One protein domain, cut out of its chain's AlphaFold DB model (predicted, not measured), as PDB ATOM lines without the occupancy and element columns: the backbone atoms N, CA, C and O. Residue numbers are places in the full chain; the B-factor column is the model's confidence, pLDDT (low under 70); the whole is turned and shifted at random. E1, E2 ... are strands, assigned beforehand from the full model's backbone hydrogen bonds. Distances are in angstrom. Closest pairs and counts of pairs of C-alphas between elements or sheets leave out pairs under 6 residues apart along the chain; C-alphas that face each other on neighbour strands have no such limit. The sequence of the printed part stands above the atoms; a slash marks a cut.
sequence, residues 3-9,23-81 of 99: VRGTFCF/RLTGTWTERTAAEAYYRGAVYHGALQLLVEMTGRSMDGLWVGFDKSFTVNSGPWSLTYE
ATOM      1  N   VAL A   3      52.583   7.356 155.134       49.31
ATOM      2  CA  VAL A   3      51.992   7.657 153.829       49.31
ATOM      3  C   VAL A   3      52.471   9.046 153.426       49.31
ATOM      4  O   VAL A   3      52.229  10.023 154.133       49.31
ATOM      5  N   ARG A   4      53.192   9.138 152.307       50.50
ATOM      6  CA  ARG A   4      53.502  10.424 151.667       50.50
ATOM      7  C   ARG A   4      52.547  10.608 150.498       50.50
ATOM      8  O   ARG A   4      52.496   9.747 149.623       50.50
ATOM      9  N   GLY A   5      51.804  11.709 150.511       51.38
ATOM     10  CA  GLY A   5      50.895  12.082 149.435       51.38
ATOM     11  C   GLY A   5      51.297  13.405 148.800       51.38
ATOM     12  O   GLY A   5      51.756  14.312 149.492       51.38
ATOM     13  N   THR A   6      51.136  13.497 147.482       52.81
ATOM     14  CA  THR A   6      51.126  14.778 146.762       52.81
ATOM     15  C   THR A   6      49.683  15.044 146.369       52.81
ATOM     16  O   THR A   6      49.060  14.195 145.729       52.81
ATOM     17  N   PHE A   7      49.153  16.188 146.786       48.69
ATOM     18  CA  PHE A   7      47.762  16.567 146.568       48.69
ATOM     19  C   PHE A   7      47.707  17.753 145.612       48.69
ATOM     20  O   PHE A   7      48.400  18.748 145.826       48.69
ATOM     21  N   CYS A   8      46.875  17.649 144.581       43.16
ATOM     22  CA  CYS A   8      46.527  18.781 143.736       43.16
ATOM     23  C   CYS A   8      45.186  19.338 144.216       43.16
ATOM     24  O   CYS A   8      44.182  18.625 144.236       43.16
ATOM     25  N   PHE A   9      45.180  20.613 144.596       40.81
ATOM     26  CA  PHE A   9      43.956  21.376 144.808       40.81
ATOM     27  C   PHE A   9      43.598  22.016 143.463       40.81
ATOM     28  O   PHE A   9      44.380  22.837 142.984       40.81
ATOM     29  N   ARG A  23      37.263  19.491 145.767       84.56
ATOM     30  CA  ARG A  23      37.729  18.131 145.479       84.56
ATOM     31  C   ARG A  23      39.220  18.075 145.681       84.56
ATOM     32  O   ARG A  23      39.926  19.003 145.302       84.56
ATOM     33  N   LEU A  24      39.685  16.974 146.244       88.00
ATOM     34  CA  LEU A  24      41.098  16.711 146.414       88.00
ATOM     35  C   LEU A  24      41.431  15.405 145.704       88.00
ATOM     36  O   LEU A  24      40.870  14.352 146.005       88.00
ATOM     37  N   THR A  25      42.360  15.496 144.761       88.88
ATOM     38  CA  THR A  25      42.917  14.346 144.055       88.88
ATOM     39  C   THR A  25      44.399  14.269 144.373       88.88
ATOM     40  O   THR A  25      45.104  15.281 144.396       88.88
ATOM     41  N   GLY A  26      44.895  13.067 144.631       89.94
ATOM     42  CA  GLY A  26      46.306  12.876 144.925       89.94
ATOM     43  C   GLY A  26      46.768  11.456 144.695       89.94
ATOM     44  O   GLY A  26      45.975  10.553 144.440       89.94
ATOM     45  N   THR A  27      48.074  11.269 144.810       92.06
ATOM     46  CA  THR A  27      48.690   9.940 144.843       92.06
ATOM     47  C   THR A  27      49.203   9.645 146.239       92.06
ATOM     48  O   THR A  27      49.519  10.565 146.995       92.06
ATOM     49  N   TRP A  28      49.288   8.367 146.594       88.38
ATOM     50  CA  TRP A  28      49.865   7.914 147.853       88.38
ATOM     51  C   TRP A  28      50.953   6.878 147.604       88.38
ATOM     52  O   TRP A  28      50.967   6.175 146.592       88.38
ATOM     53  N   THR A  29      51.900   6.807 148.532       87.81
ATOM     54  CA  THR A  29      52.910   5.752 148.584       87.81
ATOM     55  C   THR A  29      53.046   5.265 150.014       87.81
ATOM     56  O   THR A  29      53.219   6.073 150.930       87.81
ATOM     57  N   GLU A  30      52.999   3.952 150.197       86.44
ATOM     58  CA  GLU A  30      53.206   3.295 151.480       86.44
ATOM     59  C   GLU A  30      54.418   2.373 151.406       86.44
ATOM     60  O   GLU A  30      54.556   1.587 150.475       86.44
ATOM     61  N   ARG A  31      55.279   2.432 152.422       86.31
ATOM     62  CA  ARG A  31      56.308   1.420 152.657       86.31
ATOM     63  C   ARG A  31      55.955   0.633 153.914       86.31
ATOM     64  O   ARG A  31      55.857   1.211 155.000       86.31
ATOM     65  N   THR A  32      55.788  -0.674 153.755       82.06
ATOM     66  CA  THR A  32      55.544  -1.598 154.872       82.06
ATOM     67  C   THR A  32      56.801  -1.762 155.735       82.06
ATOM     68  O   THR A  32      57.901  -1.402 155.316       82.06
ATOM     69  N   ALA A  33      56.667  -2.267 156.964       79.56
ATOM     70  CA  ALA A  33      57.830  -2.512 157.822       79.56
ATOM     71  C   ALA A  33      58.737  -3.604 157.224       79.56
ATOM     72  O   ALA A  33      58.244  -4.577 156.642       79.56
ATOM     73  N   ALA A  34      60.056  -3.446 157.369       79.25
ATOM     74  CA  ALA A  34      61.037  -4.379 156.814       79.25
ATOM     75  C   ALA A  34      60.967  -5.757 157.495       79.25
ATOM     76  O   ALA A  34      61.203  -6.783 156.864       79.25
ATOM     77  N   GLU A  35      60.575  -5.773 158.765       80.88
ATOM     78  CA  GLU A  35      60.501  -6.954 159.623       80.88
ATOM     79  C   GLU A  35      59.125  -7.643 159.566       80.88
ATOM     80  O   GLU A  35      58.955  -8.736 160.101       80.88
ATOM     81  N   ALA A  36      58.129  -7.023 158.922       75.06
ATOM     82  CA  ALA A  36      56.773  -7.558 158.816       75.06
ATOM     83  C   ALA A  36      56.606  -8.517 157.623       75.06
ATOM     84  O   ALA A  36      57.484  -8.650 156.771       75.06
ATOM     85  N   TYR A  37      55.431  -9.148 157.517       75.62
ATOM     86  CA  TYR A  37      55.075 -10.086 156.440       75.62
ATOM     87  C   TYR A  37      55.379  -9.553 155.026       75.62
ATOM     88  O   TYR A  37      55.877 -10.282 154.170       75.62
ATOM     89  N   TYR A  38      55.139  -8.260 154.790       75.94
ATOM     90  CA  TYR A  38      55.369  -7.619 153.493       75.94
ATOM     91  C   TYR A  38      56.807  -7.109 153.273       75.94
ATOM     92  O   TYR A  38      57.103  -6.639 152.176       75.94
ATOM     93  N   ARG A  39      57.703  -7.263 154.260       82.62
ATOM     94  CA  ARG A  39      59.165  -7.068 154.184       82.62
ATOM     95  C   ARG A  39      59.632  -5.808 153.451       82.62
ATOM     96  O   ARG A  39      60.486  -5.873 152.570       82.62
ATOM     97  N   GLY A  40      59.074  -4.649 153.785       82.94
ATOM     98  CA  GLY A  40      59.508  -3.392 153.169       82.94
ATOM     99  C   GLY A  40      58.959  -3.143 151.764       82.94
ATOM    100  O   GLY A  40      59.438  -2.231 151.089       82.94
ATOM    101  N   ALA A  41      57.963  -3.918 151.317       83.12
ATOM    102  CA  ALA A  41      57.265  -3.667 150.062       83.12
ATOM    103  C   ALA A  41      56.731  -2.232 150.008       83.12
ATOM    104  O   ALA A  41      56.247  -1.694 151.014       83.12
ATOM    105  N   VAL A  42      56.836  -1.646 148.816       86.69
ATOM    106  CA  VAL A  42      56.336  -0.313 148.500       86.69
ATOM    107  C   VAL A  42      55.070  -0.461 147.666       86.69
ATOM    108  O   VAL A  42      55.075  -1.159 146.653       86.69
ATOM    109  N   TYR A  43      54.005   0.192 148.107       86.12
ATOM    110  CA  TYR A  43      52.711   0.247 147.444       86.12
ATOM    111  C   TYR A  43      52.426   1.674 146.992       86.12
ATOM    112  O   TYR A  43      52.849   2.632 147.645       86.12
ATOM    113  N   HIS A  44      51.702   1.803 145.885       89.38
ATOM    114  CA  HIS A  44      51.317   3.079 145.302       89.38
ATOM    115  C   HIS A  44      49.836   3.072 144.943       89.38
ATOM    116  O   HIS A  44      49.253   2.022 144.659       89.38
ATOM    117  N   GLY A  45      49.251   4.260 144.882       91.62
ATOM    118  CA  GLY A  45      47.884   4.414 144.425       91.62
ATOM    119  C   GLY A  45      47.448   5.865 144.328       91.62
ATOM    120  O   GLY A  45      48.271   6.784 144.363       91.62
ATOM    121  N   ALA A  46      46.139   6.063 144.206       94.44
ATOM    122  CA  ALA A  46      45.506   7.370 144.130       94.44
ATOM    123  C   ALA A  46      44.375   7.520 145.154       94.44
ATOM    124  O   ALA A  46      43.843   6.538 145.671       94.44
ATOM    125  N   LEU A  47      44.042   8.772 145.451       92.88
ATOM    126  CA  LEU A  47      42.950   9.200 146.316       92.88
ATOM    127  C   LEU A  47      42.078  10.190 145.548       92.88
ATOM    128  O   LEU A  47      42.602  11.080 144.875       92.88
ATOM    129  N   GLN A  48      40.766  10.058 145.713       93.56
ATOM    130  CA  GLN A  48      39.774  11.037 145.282       93.56
ATOM    131  C   GLN A  48      38.861  11.332 146.469       93.56
ATOM    132  O   GLN A  48      38.155  10.436 146.929       93.56
ATOM    133  N   LEU A  49      38.877  12.571 146.957       90.69
ATOM    134  CA  LEU A  49      38.155  12.999 148.154       90.69
ATOM    135  C   LEU A  49      37.269  14.215 147.862       90.69
ATOM    136  O   LEU A  49      37.637  15.102 147.088       90.69
ATOM    137  N   LEU A  50      36.119  14.265 148.528       91.00
ATOM    138  CA  LEU A  50      35.246  15.430 148.621       91.00
ATOM    139  C   LEU A  50      35.473  16.108 149.966       91.00
ATOM    140  O   LEU A  50      35.407  15.460 151.006       91.00
ATOM    141  N   VAL A  51      35.728  17.409 149.941       88.81
ATOM    142  CA  VAL A  51      35.926  18.231 151.134       88.81
ATOM    143  C   VAL A  51      34.576  18.786 151.574       88.81
ATOM    144  O   VAL A  51      33.870  19.428 150.791       88.81
ATOM    145  N   GLU A  52      34.220  18.544 152.832       87.31
ATOM    146  CA  GLU A  52      33.038  19.135 153.459       87.31
ATOM    147  C   GLU A  52      33.177  20.669 153.518       87.31
ATOM    148  O   GLU A  52      34.281  21.209 153.559       87.31
ATOM    149  N   MET A  53      32.062  21.404 153.490       81.19
ATOM    150  CA  MET A  53      32.049  22.866 153.346       81.19
ATOM    151  C   MET A  53      32.865  23.628 154.399       81.19
ATOM    152  O   MET A  53      33.412  24.686 154.089       81.19
ATOM    153  N   THR A  54      32.949  23.126 155.633       84.38
ATOM    154  CA  THR A  54      33.755  23.737 156.703       84.38
ATOM    155  C   THR A  54      35.220  23.300 156.680       84.38
ATOM    156  O   THR A  54      36.019  23.778 157.485       84.38
ATOM    157  N   GLY A  55      35.589  22.390 155.771       82.62
ATOM    158  CA  GLY A  55      36.925  21.807 155.669       82.62
ATOM    159  C   GLY A  55      37.278  20.881 156.833       82.62
ATOM    160  O   GLY A  55      38.451  20.561 157.020       82.62
ATOM    161  N   ARG A  56      36.291  20.474 157.645       88.25
ATOM    162  CA  ARG A  56      36.516  19.645 158.837       88.25
ATOM    163  C   ARG A  56      36.551  18.152 158.553       88.25
ATOM    164  O   ARG A  56      37.088  17.413 159.377       88.25
ATOM    165  N   SER A  57      36.026  17.713 157.415       90.12
ATOM    166  CA  SER A  57      36.170  16.339 156.949       90.12
ATOM    167  C   SER A  57      36.406  16.272 155.445       90.12
ATOM    168  O   SER A  57      36.069  17.191 154.691       90.12
ATOM    169  N   MET A  58      37.024  15.174 155.021       92.88
ATOM    170  CA  MET A  58      37.177  14.807 153.623       92.88
ATOM    171  C   MET A  58      36.911  13.317 153.470       92.88
ATOM    172  O   MET A  58      37.598  12.508 154.090       92.88
ATOM    173  N   ASP A  59      35.961  12.961 152.618       93.50
ATOM    174  CA  ASP A  59      35.514  11.584 152.430       93.50
ATOM    175  C   ASP A  59      35.608  11.194 150.957       93.50
ATOM    176  O   ASP A  59      35.383  12.009 150.060       93.50
ATOM    177  N   GLY A  60      35.951   9.941 150.683       93.06
ATOM    178  CA  GLY A  60      36.032   9.444 149.320       93.06
ATOM    179  C   GLY A  60      36.610   8.044 149.226       93.06
ATOM    180  O   GLY A  60      36.316   7.181 150.052       93.06
ATOM    181  N   LEU A  61      37.402   7.810 148.183       95.19
ATOM    182  CA  LEU A  61      37.944   6.494 147.863       95.19
ATOM    183  C   LEU A  61      39.458   6.552 147.686       95.19
ATOM    184  O   LEU A  61      40.004   7.504 147.121       95.19
ATOM    185  N   TRP A  62      40.122   5.483 148.108       94.44
ATOM    186  CA  TRP A  62      41.463   5.150 147.649       94.44
ATOM    187  C   TRP A  62      41.381   4.077 146.560       94.44
ATOM    188  O   TRP A  62      40.473   3.246 146.548       94.44
ATOM    189  N   VAL A  63      42.352   4.086 145.651       95.19
ATOM    190  CA  VAL A  63      42.612   3.008 144.692       95.19
ATOM    191  C   VAL A  63      44.095   2.667 144.726       95.19
ATOM    192  O   VAL A  63      44.934   3.553 144.893       95.19
ATOM    193  N   GLY A  64      44.424   1.391 144.592       92.38
ATOM    194  CA  GLY A  64      45.788   0.877 144.536       92.38
ATOM    195  C   GLY A  64      45.811  -0.500 143.890       92.38
ATOM    196  O   GLY A  64      44.787  -0.994 143.422       92.38
ATOM    197  N   PHE A  65      46.976  -1.130 143.864       89.69
ATOM    198  CA  PHE A  65      47.135  -2.467 143.305       89.69
ATOM    199  C   PHE A  65      47.976  -3.348 144.222       89.69
ATOM    200  O   PHE A  65      48.843  -2.866 144.955       89.69
ATOM    201  N   ASP A  66      47.692  -4.645 144.203       84.75
ATOM    202  CA  ASP A  66      48.473  -5.636 144.935       84.75
ATOM    203  C   ASP A  66      49.619  -6.219 144.089       84.75
ATOM    204  O   ASP A  66      49.892  -5.801 142.962       84.75
ATOM    205  N   LYS A  67      50.323  -7.204 144.656       82.25
ATOM    206  CA  LYS A  67      51.456  -7.876 144.002       82.25
ATOM    207  C   LYS A  67      51.048  -8.707 142.779       82.25
ATOM    208  O   LYS A  67      51.917  -9.066 141.991       82.25
ATOM    209  N   SER A  68      49.760  -9.005 142.630       86.38
ATOM    210  CA  SER A  68      49.180  -9.735 141.501       86.38
ATOM    211  C   SER A  68      48.635  -8.786 140.428       86.38
ATOM    212  O   SER A  68      47.948  -9.235 139.514       86.38
ATOM    213  N   PHE A  69      48.935  -7.483 140.532       83.25
ATOM    214  CA  PHE A  69      48.398  -6.430 139.669       83.25
ATOM    215  C   PHE A  69      46.864  -6.348 139.688       83.25
ATOM    216  O   PHE A  69      46.253  -5.813 138.761       83.25
ATOM    217  N   THR A  70      46.220  -6.839 140.750       90.81
ATOM    218  CA  THR A  70      44.784  -6.651 140.943       90.81
ATOM    219  C   THR A  70      44.535  -5.268 141.526       90.81
ATOM    220  O   THR A  70      45.147  -4.879 142.522       90.81
ATOM    221  N   VAL A  71      43.634  -4.516 140.889       92.50
ATOM    222  CA  VAL A  71      43.205  -3.201 141.367       92.50
ATOM    223  C   VAL A  71      42.249  -3.385 142.538       92.50
ATOM    224  O   VAL A  71      41.224  -4.050 142.414       92.50
ATOM    225  N   ASN A  72      42.580  -2.755 143.658       92.62
ATOM    226  CA  ASN A  72      41.764  -2.708 144.858       92.62
ATOM    227  C   ASN A  72      41.363  -1.259 145.136       92.62
ATOM    228  O   ASN A  72      42.127  -0.327 144.866       92.62
ATOM    229  N   SER A  73      40.175  -1.068 145.693       95.00
ATOM    230  CA  SER A  73      39.697   0.233 146.146       95.00
ATOM    231  C   SER A  73      38.929   0.096 147.450       95.00
ATOM    232  O   SER A  73      38.458  -0.986 147.809       95.00
ATOM    233  N   GLY A  74      38.808   1.197 148.181       94.25
ATOM    234  CA  GLY A  74      38.063   1.214 149.430       94.25
ATOM    235  C   GLY A  74      37.761   2.625 149.914       94.25
ATOM    236  O   GLY A  74      38.304   3.593 149.374       94.25
ATOM    237  N   PRO A  75      36.886   2.752 150.925       94.75
ATOM    238  CA  PRO A  75      36.563   4.039 151.515       94.75
ATOM    239  C   PRO A  75      37.795   4.656 152.176       94.75
ATOM    240  O   PRO A  75      38.651   3.958 152.725       94.75
ATOM    241  N   TRP A  76      37.862   5.979 152.131       91.56
ATOM    242  CA  TRP A  76      38.853   6.772 152.838       91.56
ATOM    243  C   TRP A  76      38.192   8.002 153.450       91.56
ATOM    244  O   TRP A  76      37.447   8.704 152.767       91.56
ATOM    245  N   SER A  77      38.528   8.290 154.706       90.81
ATOM    246  CA  SER A  77      38.034   9.456 155.438       90.81
ATOM    247  C   SER A  77      39.183  10.141 156.173       90.81
ATOM    248  O   SER A  77      40.030   9.483 156.780       90.81
ATOM    249  N   LEU A  78      39.214  11.470 156.125       88.94
ATOM    250  CA  LEU A  78      40.101  12.326 156.908       88.94
ATOM    251  C   LEU A  78      39.256  13.290 157.732       88.94
ATOM    252  O   LEU A  78      38.411  13.993 157.185       88.94
ATOM    253  N   THR A  79      39.542  13.374 159.026       90.56
ATOM    254  CA  THR A  79      38.892  14.317 159.940       90.56
ATOM    255  C   THR A  79      39.923  15.304 160.460       90.56
ATOM    256  O   THR A  79      41.038  14.936 160.830       90.56
ATOM    257  N   TYR A  80      39.557  16.579 160.491       88.81
ATOM    258  CA  TYR A  80      40.379  17.619 161.082       88.81
ATOM    259  C   TYR A  80      40.332  17.541 162.613       88.81
ATOM    260  O   TYR A  80      39.336  17.906 163.238       88.81
ATOM    261  N   GLU A  81      41.433  17.093 163.212       90.25
ATOM    262  CA  GLU A  81      41.546  16.917 164.665       90.25
ATOM    263  C   GLU A  81      41.869  18.225 165.408       90.25
ATOM    264  O   GLU A  81      41.246  18.556 166.417       90.25
TER     265      GLU A  81
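What this domain is: This is residues 3 to 9 and 23 to 81 of the 99 residues of the protein "DNA-binding protein" of Streptomyces sp. (strain SPB074) (UniProt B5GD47). One strongly twisted, curled sheet of five antiparallel strands makes the body, a bare wall with no named helix over either face. Its strands lie side by side in the order E1, E2, E3, E4, E5, which is also their order along the chain, and the loops between strands lie toward the two ends of the long axis. The printed part has 66 residues, 43 of them in the five strands, and the class is all strand. The whole is loose, with a radius of gyration of the C-alphas of 13.5 A, and elongated, spanning 40 by 25 by 19 A.

Where its parts are: The longest strand by residues is E3, residues 42 to 51, 27.7 A from first to last C-alpha; its centre is the nearest of the five to the mean of the C-alphas, at 3.6 A. E2 is residues 23 to 31, 26.0 A long, and E4 is residues 57 to 65, 25.7 A long. E5, residues 71 to 79, measures 25.9 A and ends at C-alpha 79, (38.892, 14.317, 159.940). E1, residues 3 to 8, is 16.0 A long and begins at C-alpha 3, (51.992, 7.657, 153.829).

How they stand to each other: E3 is an inner strand, with E2 and E4 as its neighbours. E2 and E3 form a hairpin, antiparallel at 157 degrees between their directions; N 26 and O 47 are within hydrogen-bond range at 3.0 A, and N 47 and O 26 at 2.8 A. E3 and E4 form a hairpin at 150 degrees, with N 48 and O 61 3.0 A apart. E4 and E5 form a hairpin at 158 degrees, with N 60 and O 76 2.8 A apart. E2, E3, E4 and E5 are a meander, each strand the antiparallel neighbour of the one before. The edge strand E1 is antiparallel to E2 at 155 degrees; the C-alphas of Phe 7 and Gly 26 face each other at 4.3 A, and N 8 and O 25 are within hydrogen-bond range at 3.0 A. The other edge strand is E5, and E1 and E5 are apart. From edge to edge the strands' lines turn by 83 degrees, and the way across the sheet turns by 68 degrees.

The domain as a whole: The two C-alphas farthest apart are those of Glu 35 and Met 53, 41.7 A. Residues 10 to 22 are not printed, and C-alphas 9 and 23 are 7.1 A apart across this cut, which falls in the link from E1 to E2. Of the links that are printed whole, E3 to E4 and E4 to E5 are tight, and E2 to E3, with 10 residues, is short. The mean pLDDT of the printed part is 83.8, and residues 3 to 9 are under 70.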